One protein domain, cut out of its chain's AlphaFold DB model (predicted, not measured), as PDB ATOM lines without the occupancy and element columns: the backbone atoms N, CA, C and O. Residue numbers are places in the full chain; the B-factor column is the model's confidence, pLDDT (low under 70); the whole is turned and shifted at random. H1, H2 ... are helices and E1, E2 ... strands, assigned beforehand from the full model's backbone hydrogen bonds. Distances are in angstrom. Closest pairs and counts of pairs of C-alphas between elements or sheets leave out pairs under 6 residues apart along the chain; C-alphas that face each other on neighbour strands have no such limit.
ATOM      1  N   ILE A   3      12.781 -48.122  53.348       96.94
ATOM      2  CA  ILE A   3      12.137 -48.432  54.616       96.94
ATOM      3  C   ILE A   3      11.224 -49.634  54.387       96.94
ATOM      4  O   ILE A   3      10.054 -49.475  54.058       96.94
ATOM      5  N   LEU A   4      11.749 -50.851  54.548       97.25
ATOM      6  CA  LEU A   4      10.932 -52.058  54.397       97.25
ATOM      7  C   LEU A   4       9.987 -52.224  55.595       97.25
ATOM      8  O   LEU A   4      10.314 -51.804  56.709       97.25
ATOM      9  N   GLY A   5       8.847 -52.879  55.392       94.75
ATOM     10  CA  GLY A   5       7.827 -53.108  56.417       94.75
ATOM     11  C   GLY A   5       6.832 -51.955  56.527       94.75
ATOM     12  O   GLY A   5       6.624 -51.212  55.577       94.75
ATOM     13  N   ASP A   6       6.212 -51.802  57.693       92.69
ATOM     14  CA  ASP A   6       5.219 -50.746  57.910       92.69
ATOM     15  C   ASP A   6       5.916 -49.454  58.382       92.69
ATOM     16  O   ASP A   6       6.733 -49.484  59.310       92.69
ATOM     17  N   ASP A   7       5.607 -48.319  57.753       89.69
ATOM     18  CA  ASP A   7       5.965 -46.979  58.228       89.69
ATOM     19  C   ASP A   7       4.679 -46.158  58.392       89.69
ATOM     20  O   ASP A   7       3.874 -46.041  57.474       89.69
ATOM     21  N   GLU A   8       4.445 -45.641  59.597       83.38
ATOM     22  CA  GLU A   8       3.222 -44.897  59.926       83.38
ATOM     23  C   GLU A   8       3.327 -43.397  59.594       83.38
ATOM     24  O   GLU A   8       2.336 -42.671  59.681       83.38
ATOM     25  N   MET A   9       4.523 -42.904  59.259       83.56
ATOM     26  CA  MET A   9       4.784 -41.493  58.968       83.56
ATOM     27  C   MET A   9       4.806 -41.196  57.468       83.56
ATOM     28  O   MET A   9       4.474 -40.075  57.075       83.56
ATOM     29  N   TYR A  10       5.191 -42.167  56.637       85.31
ATOM     30  CA  TYR A  10       5.366 -41.980  55.196       85.31
ATOM     31  C   TYR A  10       4.799 -43.154  54.395       85.31
ATOM     32  O   TYR A  10       4.885 -44.302  54.815       85.31
ATOM     33  N   ASP A  11       4.272 -42.869  53.201       91.88
ATOM     34  CA  ASP A  11       3.926 -43.919  52.240       91.88
ATOM     35  C   ASP A  11       5.208 -44.554  51.690       91.88
ATOM     36  O   ASP A  11       5.932 -43.953  50.893       91.88
ATOM     37  N   ASN A  12       5.479 -45.778  52.135       95.12
ATOM     38  CA  ASN A  12       6.626 -46.580  51.734       95.12
ATOM     39  C   ASN A  12       6.228 -47.760  50.826       95.12
ATOM     40  O   ASN A  12       6.942 -48.763  50.754       95.12
ATOM     41  N   SER A  13       5.102 -47.660  50.109       96.75
ATOM     42  CA  SER A  13       4.629 -48.721  49.204       96.75
ATOM     43  C   SER A  13       5.689 -49.101  48.166       96.75
ATOM     44  O   SER A  13       5.932 -50.282  47.932       96.75
ATOM     45  N   LYS A  14       6.397 -48.110  47.605       97.00
ATOM     46  CA  LYS A  14       7.497 -48.344  46.654       97.00
ATOM     47  C   LYS A  14       8.696 -49.042  47.287       97.00
ATOM     48  O   LYS A  14       9.256 -49.947  46.673       97.00
ATOM     49  N   ASP A  15       9.034 -48.708  48.526       97.38
ATOM     50  CA  ASP A  15      10.118 -49.369  49.251       97.38
ATOM     51  C   ASP A  15       9.789 -50.849  49.487       97.38
ATOM     52  O   ASP A  15      10.641 -51.710  49.267       97.38
ATOM     53  N   ASN A  16       8.539 -51.154  49.851       97.31
ATOM     54  CA  ASN A  16       8.024 -52.520  50.002       97.31
ATOM     55  C   ASN A  16       7.929 -53.274  48.667       97.31
ATOM     56  O   ASN A  16       8.094 -54.491  48.619       97.31
ATOM     57  N   GLU A  17       7.740 -52.553  47.564       97.81
ATOM     58  CA  GLU A  17       7.927 -53.073  46.212       97.81
ATOM     59  C   GLU A  17       9.410 -53.177  45.826       97.81
ATOM     60  O   GLU A  17       9.705 -53.525  44.690       97.81
ATOM     61  N   HIS A  18      10.370 -52.912  46.713       98.12
ATOM     62  CA  HIS A  18      11.808 -52.894  46.410       98.12
ATOM     63  C   HIS A  18      12.164 -51.945  45.252       98.12
ATOM     64  O   HIS A  18      13.084 -52.214  44.481       98.12
ATOM     65  N   VAL A  19      11.419 -50.856  45.088       97.94
ATOM     66  CA  VAL A  19      11.612 -49.866  44.029       97.94
ATOM     67  C   VAL A  19      12.213 -48.600  44.620       97.94
ATOM     68  O   VAL A  19      11.692 -48.043  45.580       97.94
ATOM     69  N   VAL A  20      13.283 -48.103  43.999       97.00
ATOM     70  CA  VAL A  20      13.794 -46.750  44.254       97.00
ATOM     71  C   VAL A  20      13.411 -45.819  43.117       97.00
ATOM     72  O   VAL A  20      13.447 -46.198  41.947       97.00
ATOM     73  N   GLN A  21      13.069 -44.583  43.464       96.44
ATOM     74  CA  GLN A  21      12.684 -43.551  42.510       96.44
ATOM     75  C   GLN A  21      13.727 -42.434  42.509       96.44
ATOM     76  O   GLN A  21      14.013 -41.840  43.550       96.44
ATOM     77  N   ILE A  22      14.286 -42.132  41.337       97.50
ATOM     78  CA  ILE A  22      15.209 -41.008  41.154       97.50
ATOM     79  C   ILE A  22      14.488 -39.932  40.351       97.50
ATOM     80  O   ILE A  22      14.079 -40.156  39.212       97.50
ATOM     81  N   PHE A  23      14.312 -38.766  40.967       97.31
ATOM     82  CA  PHE A  23      13.504 -37.687  40.415       97.31
ATOM     83  C   PHE A  23      14.335 -36.688  39.607       97.31
ATOM     84  O   PHE A  23      15.439 -36.312  39.998       97.31
ATOM     85  N   ALA A  24      13.741 -36.179  38.530       97.56
ATOM     86  CA  ALA A  24      14.142 -34.937  37.884       97.56
ATOM     87  C   ALA A  24      13.054 -33.878  38.082       97.56
ATOM     88  O   ALA A  24      11.870 -34.188  38.241       97.56
ATOM     89  N   THR A  25      13.465 -32.613  38.056       96.69
ATOM     90  CA  THR A  25      12.567 -31.471  38.247       96.69
ATOM     91  C   THR A  25      12.692 -30.496  37.088       96.69
ATOM     92  O   THR A  25      13.767 -30.339  36.507       96.69
ATOM     93  N   MET A  26      11.581 -29.854  36.747       93.75
ATOM     94  CA  MET A  26      11.524 -28.791  35.753       93.75
ATOM     95  C   MET A  26      11.432 -27.435  36.457       93.75
ATOM     96  O   MET A  26      10.708 -27.281  37.438       93.75
ATOM     97  N   GLY A  27      12.136 -26.441  35.919       92.00
ATOM     98  CA  GLY A  27      12.051 -25.044  36.343       92.00
ATOM     99  C   GLY A  27      12.004 -24.098  35.144       92.00
ATOM    100  O   GLY A  27      12.005 -24.543  33.999       92.00
ATOM    101  N   GLY A  28      11.956 -22.790  35.405       90.31
ATOM    102  CA  GLY A  28      11.947 -21.758  34.356       90.31
ATOM    103  C   GLY A  28      10.590 -21.527  33.680       90.31
ATOM    104  O   GLY A  28      10.483 -20.662  32.818       90.31
ATOM    105  N   VAL A  29       9.548 -22.252  34.093       89.38
ATOM    106  CA  VAL A  29       8.169 -22.077  33.623       89.38
ATOM    107  C   VAL A  29       7.206 -22.042  34.806       89.38
ATOM    108  O   VAL A  29       7.477 -22.646  35.844       89.38
ATOM    109  N   TYR A  30       6.072 -21.360  34.637       88.00
ATOM    110  CA  TYR A  30       4.983 -21.369  35.620       88.00
ATOM    111  C   TYR A  30       4.108 -22.623  35.505       88.00
ATOM    112  O   TYR A  30       3.645 -23.145  36.513       88.00
ATOM    113  N   GLU A  31       3.921 -23.135  34.285       92.25
ATOM    114  CA  GLU A  31       3.065 -24.291  34.010       92.25
ATOM    115  C   GLU A  31       3.729 -25.262  33.030       92.25
ATOM    116  O   GLU A  31       4.414 -24.860  32.083       92.25
ATOM    117  N   ASN A  32       3.501 -26.562  33.244       95.19
ATOM    118  CA  ASN A  32       3.961 -27.602  32.334       95.19
ATOM    119  C   ASN A  32       2.868 -28.006  31.337       95.19
ATOM    120  O   ASN A  32       2.014 -28.830  31.654       95.19
ATOM    121  N   ASN A  33       2.904 -27.474  30.118       95.19
ATOM    122  CA  ASN A  33       1.818 -27.678  29.151       95.19
ATOM    123  C   ASN A  33       1.967 -28.908  28.241       95.19
ATOM    124  O   ASN A  33       1.060 -29.191  27.454       95.19
ATOM    125  N   GLN A  34       3.054 -29.670  28.376       95.56
ATOM    126  CA  GLN A  34       3.295 -30.923  27.650       95.56
ATOM    127  C   GLN A  34       4.254 -31.831  28.427       95.56
ATOM    128  O   GLN A  34       4.903 -31.386  29.372       95.56
ATOM    129  N   ASP A  35       4.362 -33.091  28.021       97.31
ATOM    130  CA  ASP A  35       5.336 -34.005  28.610       97.31
ATOM    131  C   ASP A  35       6.763 -33.537  28.301       97.31
ATOM    132  O   ASP A  35       7.063 -33.069  27.198       97.31
ATOM    133  N   ARG A  36       7.651 -33.661  29.288       97.19
ATOM    134  CA  ARG A  36       9.093 -33.469  29.106       97.19
ATOM    135  C   ARG A  36       9.767 -34.816  29.240       97.19
ATOM    136  O   ARG A  36       9.497 -35.539  30.197       97.19
ATOM    137  N   ILE A  37      10.638 -35.141  28.299       98.12
ATOM    138  CA  ILE A  37      11.345 -36.421  28.284       98.12
ATOM    139  C   ILE A  37      12.823 -36.115  28.450       98.12
ATOM    140  O   ILE A  37      13.397 -35.402  27.633       98.12
ATOM    141  N   ILE A  38      13.417 -36.618  29.523       98.50
ATOM    142  CA  ILE A  38      14.831 -36.442  29.837       98.50
ATOM    143  C   ILE A  38      15.494 -37.799  29.654       98.50
ATOM    144  O   ILE A  38      15.214 -38.723  30.415       98.50
ATOM    145  N   GLU A  39      16.358 -37.935  28.657       98.50
ATOM    146  CA  GLU A  39      17.174 -39.141  28.510       98.50
ATOM    147  C   GLU A  39      18.276 -39.128  29.564       98.50
ATOM    148  O   GLU A  39      18.935 -38.104  29.776       98.50
ATOM    149  N   VAL A  40      18.482 -40.263  30.221       98.44
ATOM    150  CA  VAL A  40      19.503 -40.432  31.256       98.44
ATOM    151  C   VAL A  40      20.383 -41.631  30.939       98.44
ATOM    152  O   VAL A  40      19.977 -42.549  30.236       98.44
ATOM    153  N   GLU A  41      21.590 -41.648  31.482       97.94
ATOM    154  CA  GLU A  41      22.460 -42.821  31.462       97.94
ATOM    155  C   GLU A  41      23.020 -43.086  32.857       97.94
ATOM    156  O   GLU A  41      23.123 -42.165  33.671       97.94
ATOM    157  N   ILE A  42      23.386 -44.341  33.119       98.25
ATOM    158  CA  ILE A  42      24.183 -44.692  34.294       98.25
ATOM    159  C   ILE A  42      25.649 -44.448  33.949       98.25
ATOM    160  O   ILE A  42      26.174 -45.086  33.037       98.25
ATOM    161  N   ASP A  43      26.307 -43.557  34.688       98.12
ATOM    162  CA  ASP A  43      27.728 -43.246  34.510       98.12
ATOM    163  C   ASP A  43      28.523 -43.634  35.760       98.12
ATOM    164  O   ASP A  43      28.723 -42.847  36.688       98.12
ATOM    165  N   ASN A  44      28.991 -44.883  35.780       98.00
ATOM    166  CA  ASN A  44      29.745 -45.429  36.909       98.00
ATOM    167  C   ASN A  44      31.101 -44.743  37.129       98.00
ATOM    168  O   ASN A  44      31.620 -44.824  38.243       98.00
ATOM    169  N   SER A  45      31.648 -44.035  36.130       97.25
ATOM    170  CA  SER A  45      32.908 -43.292  36.290       97.25
ATOM    171  C   SER A  45      32.784 -42.155  37.307       97.25
ATOM    172  O   SER A  45      33.760 -41.756  37.943       97.25
ATOM    173  N   LEU A  46      31.560 -41.686  37.581       97.31
ATOM    174  CA  LEU A  46      31.318 -40.701  38.632       97.31
ATOM    175  C   LEU A  46      31.658 -41.226  40.039       97.31
ATOM    176  O   LEU A  46      31.890 -40.416  40.941       97.31
ATOM    177  N   CYS A  47      31.754 -42.542  40.235       97.25
ATOM    178  CA  CYS A  47      32.193 -43.153  41.491       97.25
ATOM    179  C   CYS A  47      33.726 -43.312  41.594       97.25
ATOM    180  O   CYS A  47      34.230 -43.716  42.646       97.25
ATOM    181  N   ASP A  48      34.492 -42.989  40.547       96.25
ATOM    182  CA  ASP A  48      35.948 -43.164  40.546       96.25
ATOM    183  C   ASP A  48      36.624 -42.239  41.563       96.25
ATOM    184  O   ASP A  48      36.390 -41.030  41.575       96.25
ATOM    185  N   SER A  49      37.462 -42.816  42.432       95.19
ATOM    186  CA  SER A  49      38.142 -42.122  43.544       95.19
ATOM    187  C   SER A  49      37.210 -41.346  44.488       95.19
ATOM    188  O   SER A  49      37.653 -40.449  45.208       95.19
ATOM    189  N   LEU A  50      35.922 -41.692  44.516       96.50
ATOM    190  CA  LEU A  50      34.914 -40.975  45.283       96.50
ATOM    191  C   LEU A  50      34.764 -41.552  46.699       96.50
ATOM    192  O   LEU A  50      34.690 -42.769  46.880       96.50
ATOM    193  N   HIS A  51      34.680 -40.678  47.698       96.31
ATOM    194  CA  HIS A  51      34.523 -41.039  49.107       96.31
ATOM    195  C   HIS A  51      33.370 -40.264  49.754       96.31
ATOM    196  O   HIS A  51      33.053 -39.133  49.368       96.31
ATOM    197  N   PHE A  52      32.733 -40.876  50.750       94.25
ATOM    198  CA  PHE A  52      31.687 -40.242  51.547       94.25
ATOM    199  C   PHE A  52      32.297 -39.282  52.582       94.25
ATOM    200  O   PHE A  52      33.081 -39.681  53.442       94.25
ATOM    201  N   GLY A  53      31.892 -38.012  52.543       92.56
ATOM    202  CA  GLY A  53      32.176 -36.978  53.544       92.56
ATOM    203  C   GLY A  53      33.588 -36.384  53.504       92.56
ATOM    204  O   GLY A  53      33.731 -35.169  53.609       92.56
ATOM    205  N   SER A  54      34.625 -37.209  53.351       90.94
ATOM    206  CA  SER A  54      36.035 -36.784  53.321       90.94
ATOM    207  C   SER A  54      36.910 -37.767  52.537       90.94
ATOM    208  O   SER A  54      36.504 -38.907  52.328       90.94
ATOM    209  N   ASP A  55      38.138 -37.370  52.184       85.88
ATOM    210  CA  ASP A  55      39.127 -38.229  51.498       85.88
ATOM    211  C   ASP A  55      39.568 -39.467  52.302       85.88
ATOM    212  O   ASP A  55      40.136 -40.409  51.745       85.88
ATOM    213  N   ALA A  56      39.335 -39.461  53.618       89.00
ATOM    214  CA  ALA A  56      39.563 -40.597  54.514       89.00
ATOM    215  C   ALA A  56      38.271 -41.380  54.821       89.00
ATOM    216  O   ALA A  56      38.300 -42.338  55.593       89.00
ATOM    217  N   GLY A  57      37.135 -40.952  54.263       90.62
ATOM    218  CA  GLY A  57      35.847 -41.606  54.447       90.62
ATOM    219  C   GLY A  57      35.732 -42.923  53.674       90.62
ATOM    220  O   GLY A  57      36.626 -43.280  52.908       90.62
ATOM    221  N   PRO A  58      34.626 -43.665  53.849       93.06
ATOM    222  CA  PRO A  58      34.364 -44.872  53.075       93.06
ATOM    223  C   PRO A  58      34.288 -44.572  51.576       93.06
ATOM    224  O   PRO A  58      33.779 -43.526  51.164       93.06
ATOM    225  N   ARG A  59      34.763 -45.512  50.757       95.44
ATOM    226  CA  ARG A  59      34.678 -45.408  49.298       95.44
ATOM    227  C   ARG A  59      33.222 -45.523  48.838       95.44
ATOM    228  O   ARG A  59      32.491 -46.392  49.307       95.44
ATOM    229  N   VAL A  60      32.833 -44.680  47.887       97.31
ATOM    230  CA  VAL A  60      31.562 -44.793  47.168       97.31
ATOM    231  C   VAL A  60      31.732 -45.807  46.043       97.31
ATOM    232  O   VAL A  60      32.667 -45.706  45.247       97.31
ATOM    233  N   LEU A  61      30.832 -46.782  45.964       97.94
ATOM    234  CA  LEU A  61      30.840 -47.802  44.920       97.94
ATOM    235  C   LEU A  61      29.608 -47.654  44.020       97.94
ATOM    236  O   LEU A  61      28.520 -47.352  44.517       97.94
ATOM    237  N   PRO A  62      29.734 -47.874  42.698       98.19
ATOM    238  CA  PRO A  62      28.557 -47.995  41.851       98.19
ATOM    239  C   PRO A  62      27.743 -49.218  42.284       98.19
ATOM    240  O   PRO A  62      28.307 -50.259  42.625       98.19
ATOM    241  N   LEU A  63      26.418 -49.092  42.273       98.25
ATOM    242  CA  LEU A  63      25.518 -50.207  42.524       98.25
ATOM    243  C   LEU A  63      25.744 -51.275  41.434       98.25
ATOM    244  O   LEU A  63      25.647 -50.947  40.248       98.25
ATOM    245  N   PRO A  64      26.062 -52.534  41.790       98.12
ATOM    246  CA  PRO A  64      26.294 -53.584  40.803       98.12
ATOM    247  C   PRO A  64      25.094 -53.792  39.873       98.12
ATOM    248  O   PRO A  64      23.951 -53.791  40.316       98.12
ATOM    249  N   ALA A  65      25.341 -54.051  38.588       96.81
ATOM    250  CA  ALA A  65      24.269 -54.235  37.602       96.81
ATOM    251  C   ALA A  65      23.341 -55.431  37.907       96.81
ATOM    252  O   ALA A  65      22.202 -55.450  37.462       96.81
ATOM    253  N   SER A  66      23.800 -56.423  38.678       97.81
ATOM    254  CA  SER A  66      22.973 -57.551  39.129       97.81
ATOM    255  C   SER A  66      22.019 -57.197  40.279       97.81
ATOM    256  O   SER A  66      21.178 -58.018  40.650       97.81
ATOM    257  N   TYR A  67      22.152 -56.008  40.876       98.50
ATOM    258  CA  TYR A  67      21.395 -55.588  42.061       98.50
ATOM    259  C   TYR A  67      20.101 -54.856  41.707       98.50
ATOM    260  O   TYR A  67      19.298 -54.585  42.599       98.50
ATOM    261  N   TYR A  68      19.875 -54.557  40.430       97.88
ATOM    262  CA  TYR A  68      18.668 -53.893  39.963       97.88
ATOM    263  C   TYR A  68      18.294 -54.323  38.545       97.88
ATOM    264  O   TYR A  68      19.132 -54.751  37.756       97.88
ATOM    265  N   GLU A  69      17.020 -54.173  38.215       97.12
ATOM    266  CA  GLU A  69      16.510 -54.310  36.857       97.12
ATOM    267  C   GLU A  69      16.527 -52.942  36.174       97.12
ATOM    268  O   GLU A  69      16.123 -51.930  36.757       97.12
ATOM    269  N   LEU A  70      17.014 -52.901  34.933       92.69
ATOM    270  CA  LEU A  70      16.971 -51.681  34.140       92.69
ATOM    271  C   LEU A  70      15.527 -51.386  33.714       92.69
ATOM    272  O   LEU A  70      14.830 -52.291  33.246       92.69
ATOM    273  N   PRO A  71      15.080 -50.122  33.804       92.06
ATOM    274  CA  PRO A  71      13.801 -49.733  33.240       92.06
ATOM    275  C   PRO A  71      13.818 -49.936  31.722       92.06
ATOM    276  O   PRO A  71      14.850 -49.791  31.066       92.06
ATOM    277  N   ALA A  72      12.648 -50.215  31.143       92.25
ATOM    278  CA  ALA A  72      12.509 -50.477  29.706       92.25
ATOM    279  C   ALA A  72      13.057 -49.341  28.822       92.25
ATOM    280  O   ALA A  72      13.471 -49.570  27.686       92.25
ATOM    281  N   LYS A  73      13.045 -48.109  29.341       95.62
ATOM    282  CA  LYS A  73      13.682 -46.944  28.732       95.62
ATOM    283  C   LYS A  73      14.445 -46.175  29.798       95.62
ATOM    284  O   LYS A  73      13.885 -45.854  30.844       95.62
ATOM    285  N   MET A  74      15.684 -45.812  29.488       97.38
ATOM    286  CA  MET A  74      16.511 -44.945  30.327       97.38
ATOM    287  C   MET A  74      16.110 -43.477  30.141       97.38
ATOM    288  O   MET A  74      16.840 -42.664  29.576       97.38
ATOM    289  N   GLN A  75      14.898 -43.150  30.582       97.62
ATOM    290  CA  GLN A  75      14.338 -41.809  30.483       97.62
ATOM    291  C   GLN A  75      13.508 -41.467  31.720       97.62
ATOM    292  O   GLN A  75      12.821 -42.321  32.280       97.62
ATOM    293  N   ILE A  76      13.518 -40.193  32.095       98.25
ATOM    294  CA  ILE A  76      12.593 -39.616  33.066       98.25
ATOM    295  C   ILE A  76      11.539 -38.835  32.289       98.25
ATOM    296  O   ILE A  76      11.869 -37.933  31.517       98.25
ATOM    297  N   VAL A  77      10.267 -39.168  32.499       98.12
ATOM    298  CA  VAL A  77       9.140 -38.416  31.935       98.12
ATOM    299  C   VAL A  77       8.573 -37.512  33.021       98.12
ATOM    300  O   VAL A  77       8.165 -38.001  34.071       98.12
ATOM    301  N   ILE A  78       8.539 -36.203  32.769       98.06
ATOM    302  CA  ILE A  78       7.799 -35.223  33.572       98.06
ATOM    303  C   ILE A  78       6.462 -34.987  32.863       98.06
ATOM    304  O   ILE A  78       6.446 -34.295  31.838       98.06
ATOM    305  N   PRO A  79       5.347 -35.554  33.359       97.69
ATOM    306  CA  PRO A  79       4.068 -35.465  32.667       97.69
ATOM    307  C   PRO A  79       3.549 -34.029  32.589       97.69
ATOM    308  O   PRO A  79       3.807 -33.208  33.480       97.69
ATOM    309  N   LYS A  80       2.741 -33.738  31.569       97.31
ATOM    310  CA  LYS A  80       1.950 -32.508  31.476       97.31
ATOM    311  C   LYS A  80       1.220 -32.233  32.798       97.31
ATOM    312  O   LYS A  80       0.628 -33.121  33.408       97.31
ATOM    313  N   GLY A  81       1.266 -30.983  33.248       96.44
ATOM    314  CA  GLY A  81       0.689 -30.531  34.514       96.44
ATOM    315  C   GLY A  81       1.513 -30.880  35.760       96.44
ATOM    316  O   GLY A  81       1.118 -30.511  36.864       96.44
ATOM    317  N   LYS A  82       2.653 -31.570  35.622       96.94
ATOM    318  CA  LYS A  82       3.587 -31.868  36.718       96.94
ATOM    319  C   LYS A  82       4.907 -31.129  36.523       96.94
ATOM    320  O   LYS A  82       5.311 -30.844  35.400       96.94
ATOM    321  N   LEU A  83       5.584 -30.842  37.634       95.88
ATOM    322  CA  LEU A  83       6.922 -30.232  37.653       95.88
ATOM    323  C   LEU A  83       8.030 -31.241  37.982       95.88
ATOM    324  O   LEU A  83       9.208 -30.894  37.965       95.88
ATOM    325  N   MET A  84       7.659 -32.482  38.294       97.12
ATOM    326  CA  MET A  84       8.578 -33.552  38.655       97.12
ATOM    327  C   MET A  84       8.170 -34.848  37.965       97.12
ATOM    328  O   MET A  84       6.985 -35.099  37.738       97.12
ATOM    329  N   GLY A  85       9.169 -35.663  37.664       97.56
ATOM    330  CA  GLY A  85       9.031 -37.015  37.142       97.56
ATOM    331  C   GLY A  85      10.133 -37.885  37.724       97.56
ATOM    332  O   GLY A  85      11.141 -37.355  38.194       97.56
ATOM    333  N   ALA A  86       9.948 -39.200  37.703       97.56
ATOM    334  CA  ALA A  86      10.927 -40.146  38.222       97.56
ATOM    335  C   ALA A  86      11.233 -41.253  37.219       97.56
ATOM    336  O   ALA A  86      10.407 -41.593  36.372       97.56
ATOM    337  N   ILE A  87      12.426 -41.818  37.361       97.75
ATOM    338  CA  ILE A  87      12.785 -43.130  36.833       97.75
ATOM    339  C   ILE A  87      12.828 -44.111  38.004       97.75
ATOM    340  O   ILE A  87      13.302 -43.770  39.092       97.75
ATOM    341  N   GLU A  88      12.293 -45.307  37.790       97.31
ATOM    342  CA  GLU A  88      12.206 -46.352  38.808       97.31
ATOM    343  C   GLU A  88      13.276 -47.419  38.558       97.31
ATOM    344  O   GLU A  88      13.461 -47.861  37.423       97.31
ATOM    345  N   PHE A  89      13.949 -47.852  39.621       97.56
ATOM    346  CA  PHE A  89      14.829 -49.019  39.608       97.56
ATOM    347  C   PHE A  89      14.288 -50.049  40.588       97.56
ATOM    348  O   PHE A  89      14.179 -49.781  41.786       97.56
ATOM    349  N   LYS A  90      13.959 -51.236  40.077       98.12
ATOM    350  CA  LYS A  90      13.549 -52.379  40.892       98.12
ATOM    351  C   LYS A  90      14.798 -53.100  41.385       98.12
ATOM    352  O   LYS A  90      15.585 -53.574  40.574       98.12
ATOM    353  N   LEU A  91      14.985 -53.176  42.697       98.50
ATOM    354  CA  LEU A  91      16.112 -53.864  43.319       98.50
ATOM    355  C   LEU A  91      15.861 -55.373  43.381       98.50
ATOM    356  O   LEU A  91      14.749 -55.830  43.663       98.50
ATOM    357  N   THR A  92      16.913 -56.149  43.135       98.38
ATOM    358  CA  THR A  92      16.874 -57.614  43.181       98.38
ATOM    359  C   THR A  92      17.238 -58.128  44.573       98.38
ATOM    360  O   THR A  92      17.806 -57.417  45.402       98.38
ATOM    361  N   ASN A  93      16.987 -59.415  44.826       97.19
ATOM    362  CA  ASN A  93      17.381 -60.058  46.085       97.19
ATOM    363  C   ASN A  93      18.896 -59.995  46.349       97.19
ATOM    364  O   ASN A  93      19.303 -60.003  47.508       97.19
ATOM    365  N   ALA A  94      19.723 -59.897  45.301       98.31
ATOM    366  CA  ALA A  94      21.173 -59.808  45.446       98.31
ATOM    367  C   ALA A  94      21.600 -58.544  46.214       98.31
ATOM    368  O   ALA A  94      22.528 -58.615  47.014       98.31
ATOM    369  N   PHE A  95      20.879 -57.427  46.044       98.56
ATOM    370  CA  PHE A  95      21.101 -56.207  46.825       98.56
ATOM    371  C   PHE A  95      20.864 -56.440  48.319       98.56
ATOM    372  O   PHE A  95      21.689 -56.087  49.154       98.56
ATOM    373  N   PHE A  96      19.736 -57.061  48.661       98.06
ATOM    374  CA  PHE A  96      19.328 -57.250  50.052       98.06
ATOM    375  C   PHE A  96      20.161 -58.299  50.799       98.06
ATOM    376  O   PHE A  96      20.246 -58.259  52.028       98.06
ATOM    377  N   GLN A  97      20.782 -59.227  50.069       97.12
ATOM    378  CA  GLN A  97      21.693 -60.233  50.620       97.12
ATOM    379  C   GLN A  97      23.097 -59.686  50.910       97.12
ATOM    380  O   GLN A  97      23.849 -60.321  51.650       97.12
ATOM    381  N   ASP A  98      23.453 -58.519  50.372       97.88
ATOM    382  CA  ASP A  98      24.737 -57.890  50.643       97.88
ATOM    383  C   ASP A  98      24.703 -57.088  51.953       97.88
ATOM    384  O   ASP A  98      23.963 -56.115  52.106       97.88
ATOM    385  N   SER A  99      25.563 -57.461  52.900       96.50
ATOM    386  CA  SER A  99      25.739 -56.736  54.164       96.50
ATOM    387  C   SER A  99      26.127 -55.260  53.987       96.50
ATOM    388  O   SER A  99      25.789 -54.430  54.833       96.50
ATOM    389  N   LEU A 100      26.786 -54.892  52.881       96.94
ATOM    390  CA  LEU A 100      27.173 -53.508  52.602       96.94
ATOM    391  C   LEU A 100      25.975 -52.621  52.231       96.94
ATOM    392  O   LEU A 100      26.053 -51.404  52.409       96.94
ATOM    393  N   ALA A 101      24.855 -53.212  51.800       97.81
ATOM    394  CA  ALA A 101      23.611 -52.509  51.483       97.81
ATOM    395  C   ALA A 101      22.844 -52.005  52.724       97.81
ATOM    396  O   ALA A 101      21.859 -51.276  52.594       97.81
ATOM    397  N   LEU A 102      23.292 -52.353  53.933       96.81
ATOM    398  CA  LEU A 102      22.768 -51.810  55.195       96.81
ATOM    399  C   LEU A 102      23.377 -50.443  55.548       96.81
ATOM    400  O   LEU A 102      22.884 -49.741  56.432       96.81
ATOM    401  N   THR A 103      24.460 -50.052  54.872       95.25
ATOM    402  CA  THR A 103      25.215 -48.825  55.158       95.25
ATOM    403  C   THR A 103      25.462 -48.021  53.882       95.25
ATOM    404  O   THR A 103      25.140 -48.455  52.777       95.25
ATOM    405  N   ASN A 104      25.988 -46.801  54.023       94.75
ATOM    406  CA  ASN A 104      26.298 -45.953  52.875       94.75
ATOM    407  C   ASN A 104      27.509 -46.531  52.124       94.75
ATOM    408  O   ASN A 104      28.650 -46.281  52.506       94.75
ATOM    409  N   THR A 105      27.234 -47.283  51.058       96.69
ATOM    410  CA  THR A 105      28.256 -47.907  50.202       96.69
ATOM    411  C   THR A 105      27.943 -47.681  48.728       96.69
ATOM    412  O   THR A 105      28.761 -47.128  47.993       96.69
ATOM    413  N   TYR A 106      26.743 -48.088  48.306       98.19
ATOM    414  CA  TYR A 106      26.359 -48.141  46.901       98.19
ATOM    415  C   TYR A 106      25.597 -46.902  46.441       98.19
ATOM    416  O   TYR A 106      24.772 -46.351  47.173       98.19
ATOM    417  N   VAL A 107      25.849 -46.495  45.199       98.00
ATOM    418  CA  VAL A 107      25.201 -45.365  44.529       98.00
ATOM    419  C   VAL A 107      24.724 -45.772  43.138       98.00
ATOM    420  O   VAL A 107      25.426 -46.491  42.433       98.00
ATOM    421  N   ILE A 108      23.567 -45.260  42.716       98.25
ATOM    422  CA  ILE A 108      23.151 -45.219  41.308       98.25
ATOM    423  C   ILE A 108      23.547 -43.840  40.746       98.25
ATOM    424  O   ILE A 108      22.903 -42.841  41.092       98.25
ATOM    425  N   PRO A 109      24.623 -43.740  39.942       97.94
ATOM    426  CA  PRO A 109      25.056 -42.481  39.352       97.94
ATOM    427  C   PRO A 109      24.330 -42.239  38.024       97.94
ATOM    428  O   PRO A 109      24.548 -42.977  37.067       97.94
ATOM    429  N   LEU A 110      23.480 -41.212  37.944       98.31
ATOM    430  CA  LEU A 110      22.777 -40.853  36.705       98.31
ATOM    431  C   LEU A 110      23.248 -39.517  36.142       98.31
ATOM    432  O   LEU A 110      23.439 -38.564  36.897       98.31
ATOM    433  N   VAL A 111      23.339 -39.437  34.813       98.44
ATOM    434  CA  VAL A 111      23.617 -38.209  34.052       98.44
ATOM    435  C   VAL A 111      22.520 -37.989  33.014       98.44
ATOM    436  O   VAL A 111      22.145 -38.908  32.294       98.44
ATOM    437  N   MET A 112      22.015 -36.761  32.911       98.56
ATOM    438  CA  MET A 112      21.079 -36.331  31.874       98.56
ATOM    439  C   MET A 112      21.819 -36.096  30.553       98.56
ATOM    440  O   MET A 112      22.779 -35.324  30.479       98.56
ATOM    441  N   LYS A 113      21.340 -36.719  29.477       98.12
ATOM    442  CA  LYS A 113      21.960 -36.670  28.146       98.12
ATOM    443  C   LYS A 113      21.285 -35.672  27.237       98.12
ATOM    444  O   LYS A 113      21.950 -34.785  26.696       98.12
ATOM    445  N   SER A 114      19.973 -35.778  27.117       97.94
ATOM    446  CA  SER A 114      19.166 -34.924  26.260       97.94
ATOM    447  C   SER A 114      17.831 -34.613  26.933       97.94
ATOM    448  O   SER A 114      17.428 -35.275  27.892       97.94
ATOM    449  N   VAL A 115      17.169 -33.562  26.456       97.88
ATOM    450  CA  VAL A 115      15.814 -33.226  26.878       97.88
ATOM    451  C   VAL A 115      14.967 -32.913  25.655       97.88
ATOM    452  O   VAL A 115      15.382 -32.163  24.773       97.88
ATOM    453  N   VAL A 116      13.769 -33.487  25.613       97.38
ATOM    454  CA  VAL A 116      12.730 -33.182  24.635       97.38
ATOM    455  C   VAL A 116      11.624 -32.415  25.339       97.38
ATOM    456  O   VAL A 116      11.171 -32.781  26.427       97.38
ATOM    457  N   GLY A 117      11.199 -31.326  24.707       93.62
ATOM    458  CA  GLY A 117      10.203 -30.425  25.260       93.62
ATOM    459  C   GLY A 117      10.775 -29.388  26.229       93.62
ATOM    460  O   GLY A 117      10.003 -28.619  26.760       93.62
ATOM    461  N   ALA A 118      12.073 -29.268  26.479       94.38
ATOM    462  CA  ALA A 118      12.606 -28.127  27.236       94.38
ATOM    463  C   ALA A 118      13.758 -27.475  26.475       94.38
ATOM    464  O   ALA A 118      14.363 -28.119  25.622       94.38
ATOM    465  N   ASP A 119      14.061 -26.215  26.795       94.00
ATOM    466  CA  ASP A 119      15.106 -25.463  26.093       94.00
ATOM    467  C   ASP A 119      16.501 -26.037  26.362       94.00
ATOM    468  O   ASP A 119      17.347 -26.093  25.472       94.00
ATOM    469  N   SER A 120      16.769 -26.450  27.606       96.50
ATOM    470  CA  SER A 120      18.083 -26.956  28.000       96.50
ATOM    471  C   SER A 120      18.066 -27.767  29.296       96.50
ATOM    472  O   SER A 120      17.147 -27.681  30.110       96.50
ATOM    473  N   ILE A 121      19.139 -28.539  29.491       98.00
ATOM    474  CA  ILE A 121      19.530 -29.116  30.781       98.00
ATOM    475  C   ILE A 121      20.490 -28.138  31.468       98.00
ATOM    476  O   ILE A 121      21.365 -27.562  30.816       98.00
ATOM    477  N   LEU A 122      20.387 -27.993  32.792       97.56
ATOM    478  CA  LEU A 122      21.280 -27.157  33.604       97.56
ATOM    479  C   LEU A 122      22.683 -27.781  33.747       97.56
ATOM    480  O   LEU A 122      23.067 -28.243  34.817       97.56
ATOM    481  N   ARG A 123      23.474 -27.767  32.670       96.69
ATOM    482  CA  ARG A 123      24.832 -28.350  32.599       96.69
ATOM    483  C   ARG A 123      25.931 -27.525  33.282       96.69
ATOM    484  O   ARG A 123      27.098 -27.883  33.197       96.69
ATOM    485  N   GLY A 124      25.574 -26.434  33.958       96.69
ATOM    486  CA  GLY A 124      26.534 -25.557  34.626       96.69
ATOM    487  C   GLY A 124      27.359 -24.694  33.664       96.69
ATOM    488  O   GLY A 124      27.141 -24.679  32.452       96.69
ATOM    489  N   LYS A 125      28.302 -23.936  34.229       97.88
ATOM    490  CA  LYS A 125      29.240 -23.064  33.506       97.88
ATOM    491  C   LYS A 125      30.638 -23.206  34.101       97.88
ATOM    492  O   LYS A 125      30.795 -23.093  35.317       97.88
ATOM    493  N   SER A 126      31.642 -23.396  33.251       97.69
ATOM    494  CA  SER A 126      33.055 -23.523  33.623       97.69
ATOM    495  C   SER A 126      33.948 -22.788  32.622       97.69
ATOM    496  O   SER A 126      33.562 -22.601  31.470       97.69
ATOM    497  N   GLU A 127      35.135 -22.383  33.072       96.31
ATOM    498  CA  GLU A 127      36.231 -21.896  32.218       96.31
ATOM    499  C   GLU A 127      37.243 -23.002  31.875       96.31
ATOM    500  O   GLU A 127      38.102 -22.813  31.015       96.31
ATOM    501  N   LYS A 128      37.155 -24.169  32.527       96.06
ATOM    502  CA  LYS A 128      38.003 -25.323  32.217       96.06
ATOM    503  C   LYS A 128      37.518 -26.010  30.944       96.06
ATOM    504  O   LYS A 128      36.325 -26.086  30.670       96.06
ATOM    505  N   THR A 129      38.453 -26.593  30.203       94.00
ATOM    506  CA  THR A 129      38.163 -27.385  28.998       94.00
ATOM    507  C   THR A 129      37.542 -28.747  29.310       94.00
ATOM    508  O   THR A 129      36.825 -29.305  28.485       94.00
ATOM    509  N   SER A 130      37.811 -29.303  30.493       94.00
ATOM    510  CA  SER A 130      37.270 -30.590  30.946       94.00
ATOM    511  C   SER A 130      36.998 -30.545  32.454       94.00
ATOM    512  O   SER A 130      37.774 -31.102  33.228       94.00
ATOM    513  N   PRO A 131      35.958 -29.809  32.889       95.81
ATOM    514  CA  PRO A 131      35.606 -29.719  34.300       95.81
ATOM    515  C   PRO A 131      35.035 -31.045  34.813       95.81
ATOM    516  O   PRO A 131      34.178 -31.654  34.168       95.81
ATOM    517  N   ASP A 132      35.457 -31.476  36.000       95.31
ATOM    518  CA  ASP A 132      34.841 -32.612  36.685       95.31
ATOM    519  C   ASP A 132      33.557 -32.151  37.388       95.31
ATOM    520  O   ASP A 132      33.587 -31.262  38.243       95.31
ATOM    521  N   ARG A 133      32.413 -32.769  37.058       95.00
ATOM    522  CA  ARG A 133      31.095 -32.469  37.657       95.00
ATOM    523  C   ARG A 133      31.114 -32.471  39.185       95.00
ATOM    524  O   ARG A 133      30.367 -31.726  39.811       95.00
ATOM    525  N   ARG A 134      31.965 -33.311  39.767       94.44
ATOM    526  CA  ARG A 134      32.032 -33.602  41.200       94.44
ATOM    527  C   ARG A 134      32.915 -32.609  41.954       94.44
ATOM    528  O   ARG A 134      32.824 -32.527  43.176       94.44
ATOM    529  N   ILE A 135      33.765 -31.854  41.255       94.56
ATOM    530  CA  ILE A 135      34.710 -30.913  41.862       94.56
ATOM    531  C   ILE A 135      34.134 -29.502  41.765       94.56
ATOM    532  O   ILE A 135      34.199 -28.863  40.722       94.56
ATOM    533  N   ALA A 136      33.613 -28.973  42.874       93.31
ATOM    534  CA  ALA A 136      32.970 -27.654  42.895       93.31
ATOM    535  C   ALA A 136      33.862 -26.519  42.348       93.31
ATOM    536  O   ALA A 136      33.369 -25.626  41.667       93.31
ATOM    537  N   ALA A 137      35.175 -26.580  42.593       95.00
ATOM    538  CA  ALA A 137      36.143 -25.584  42.121       95.00
ATOM    539  C   ALA A 137      36.336 -25.564  40.592       95.00
ATOM    540  O   ALA A 137      36.955 -24.641  40.066       95.00
ATOM    541  N   ASP A 138      35.821 -26.561  39.871       96.44
ATOM    542  CA  ASP A 138      35.869 -26.598  38.413       96.44
ATOM    543  C   ASP A 138      34.770 -25.739  37.774       96.44
ATOM    544  O   ASP A 138      34.795 -25.544  36.561       96.44
ATOM    545  N   TRP A 139      33.822 -25.202  38.550       97.56
ATOM    546  CA  TRP A 139      32.608 -24.571  38.029       97.56
ATOM    547  C   TRP A 139      32.380 -23.165  38.588       97.56
ATOM    548  O   TRP A 139      32.450 -22.934  39.791       97.56
ATOM    549  N   ILE A 140      32.008 -22.232  37.707       97.75
ATOM    550  CA  ILE A 140      31.432 -20.930  38.085       97.75
ATOM    551  C   ILE A 140      29.982 -21.129  38.535       97.75
ATOM    552  O   ILE A 140      29.525 -20.565  39.526       97.75
ATOM    553  N   THR A 141      29.241 -21.946  37.785       97.31
ATOM    554  CA  THR A 141      27.893 -22.391  38.135       97.31
ATOM    555  C   THR A 141      27.893 -23.906  38.105       97.31
ATOM    556  O   THR A 141      28.125 -24.488  37.046       97.31
ATOM    557  N   ALA A 142      27.646 -24.533  39.254       96.38
ATOM    558  CA  ALA A 142      27.655 -25.984  39.371       96.38
ATOM    559  C   ALA A 142      26.611 -26.635  38.441       96.38
ATOM    560  O   ALA A 142      25.500 -26.104  38.298       96.38
ATOM    561  N   PRO A 143      26.942 -27.776  37.818       97.38
ATOM    562  CA  PRO A 143      26.006 -28.520  37.001       97.38
ATOM    563  C   PRO A 143      24.935 -29.168  37.885       97.38
ATOM    564  O   PRO A 143      25.191 -29.577  39.016       97.38
ATOM    565  N   LYS A 144      23.718 -29.262  37.355       97.12
ATOM    566  CA  LYS A 144      22.582 -29.996  37.937       97.12
ATOM    567  C   LYS A 144      22.072 -31.062  36.963       97.12
ATOM    568  O   LYS A 144      20.894 -31.404  36.974       97.12
ATOM    569  N   ASP A 145      22.954 -31.536  36.083       97.62
ATOM    570  CA  ASP A 145      22.680 -32.548  35.062       97.62
ATOM    571  C   ASP A 145      22.968 -33.974  35.546       97.62
ATOM    572  O   ASP A 145      22.869 -34.903  34.754       97.62
ATOM    573  N   TYR A 146      23.337 -34.169  36.814       97.81
ATOM    574  CA  TYR A 146      23.686 -35.478  37.355       97.81
ATOM    575  C   TYR A 146      23.246 -35.648  38.811       97.81
ATOM    576  O   TYR A 146      23.004 -34.671  39.526       97.81
ATOM    577  N   VAL A 147      23.168 -36.900  39.258       97.69
ATOM    578  CA  VAL A 147      22.899 -37.265  40.653       97.69
ATOM    579  C   VAL A 147      23.669 -38.523  41.039       97.69
ATOM    580  O   VAL A 147      23.798 -39.460  40.258       97.69
ATOM    581  N   LEU A 148      24.159 -38.540  42.275       97.75
ATOM    582  CA  LEU A 148      24.728 -39.712  42.928       97.75
ATOM    583  C   LEU A 148      23.720 -40.197  43.973       97.75
ATOM    584  O   LEU A 148      23.698 -39.695  45.095       97.75
ATOM    585  N   TYR A 149      22.836 -41.119  43.598       97.69
ATOM    586  CA  TYR A 149      21.765 -41.569  44.484       97.69
ATOM    587  C   TYR A 149      22.226 -42.739  45.361       97.69
ATOM    588  O   TYR A 149      22.301 -43.871  44.890       97.69
ATOM    589  N   ALA A 150      22.564 -42.469  46.627       97.44
ATOM    590  CA  ALA A 150      23.004 -43.500  47.568       97.44
ATOM    591  C   ALA A 150      21.838 -44.395  48.011       97.44
ATOM    592  O   ALA A 150      20.794 -43.906  48.452       97.44
ATOM    593  N   VAL A 151      22.034 -45.712  47.927       97.25
ATOM    594  CA  VAL A 151      21.002 -46.709  48.219       97.25
ATOM    595  C   VAL A 151      21.454 -47.598  49.373       97.25
ATOM    596  O   VAL A 151      22.496 -48.242  49.314       97.25
ATOM    597  N   LYS A 152      20.632 -47.633  50.422       97.38
ATOM    598  CA  LYS A 152      20.710 -48.572  51.546       97.38
ATOM    599  C   LYS A 152      19.300 -48.937  51.987       97.38
ATOM    600  O   LYS A 152      18.370 -48.198  51.644       97.38
ATOM    601  N   TYR A 153      19.133 -49.982  52.783       98.06
ATOM    602  CA  TYR A 153      17.829 -50.346  53.336       98.06
ATOM    603  C   TYR A 153      17.864 -50.539  54.852       98.06
ATOM    604  O   TYR A 153      18.912 -50.790  55.446       98.06
ATOM    605  N   ILE A 154      16.685 -50.443  55.459       98.19
ATOM    606  CA  ILE A 154      16.396 -51.014  56.771       98.19
ATOM    607  C   ILE A 154      15.286 -52.054  56.620       98.19
ATOM    608  O   ILE A 154      14.377 -51.896  55.808       98.19
ATOM    609  N   ASN A 155      15.381 -53.138  57.380       97.88
ATOM    610  CA  ASN A 155      14.402 -54.220  57.353       97.88
ATOM    611  C   ASN A 155      13.139 -53.885  58.186       97.88
ATOM    612  O   ASN A 155      13.140 -52.895  58.929       97.88
TER     613      ASN A 155
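Overview. This is residues 3 to 155 of the 304 residues of the protein "DUF1735 domain-containing protein" of Bacteroidetes bacterium (UniProt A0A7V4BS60). A curled sheet, E4 E2 E6 E7, forms most of a partly closed barrel, and the two-strand sheet E1 E5 stands across its open side, nearer to E4 than to E7. H3 and H4 sit towards one end of this barrel, near the last printed residues; H2 packs on the outside over E6. The printed part has 153 residues with four named helices and seven named strands, in the order H1 E1 E2 H2 E3 E4 E5 H3 H4 E6 E7, and both sheets are antiparallel. The class is mixed, helices and strands, with 63 residues in named elements, under half. It is compact, with a radius of gyration of the C-alphas of 16.9 A and spans of 42 by 40 by 30 A.

Arrangement. H1, residues 13 to 16, comes closest to E1, residues 19 to 25, at the C-alphas of Lys 14 and Val 20, 6.9 A apart. E1 is antiparallel to E5, residues 84 to 91, at 157 degrees; N 22 and O 87 are 2.9 A apart, within hydrogen-bond range. E2, residues 36 to 42, is the antiparallel neighbour of E4, residues 75 to 78, with N 38 and O 76 at 2.8 A, and of E6, residues 106 to 116, with N 113 and O 39 at 2.8 A. E6 and E7, residues 146 to 151, form a hairpin; N 110 and O 147 are 2.9 A apart. In this strongly twisted sheet E4 and E7 are edge strands. The closest C-alphas of E4 and E5 are those of Ile 78 and Gly 85, 4.2 A apart. H2, residues 44 to 47, is on the sheet over E6, at a height over the sheet of 7.5 A. E3, residues 50 to 52, pairs with no named strand. H3, residues 93 to 97, and H4, residues 99 to 102, are close but not clearly touching; the closest C-alphas, of Phe 95 and Ala 101, are 6.5 A apart. In H3 every O i to N i+4 pair is within hydrogen-bond range; H1, H2 and H4 are too short for such a pair.

Along the chain. H1 begins at C-alpha 13 (4.629, -48.721, 49.204). E1 is 19.3 A long, E2 19.5 A and E5 22.2 A. E6 is 30.1 A long and bends by 53 degrees at residue 113. E7, 15.9 A long, ends at C-alpha 151 (21.002, -46.709, 48.219).

Size, cuts and confidence. The C-alphas of Glu 8 and Thr 129 are the two farthest apart, 49.8 A. The printed part has no cut. The links E3 to E4 and E6 to E7 are long. No printed residue is under 70 in pLDDT.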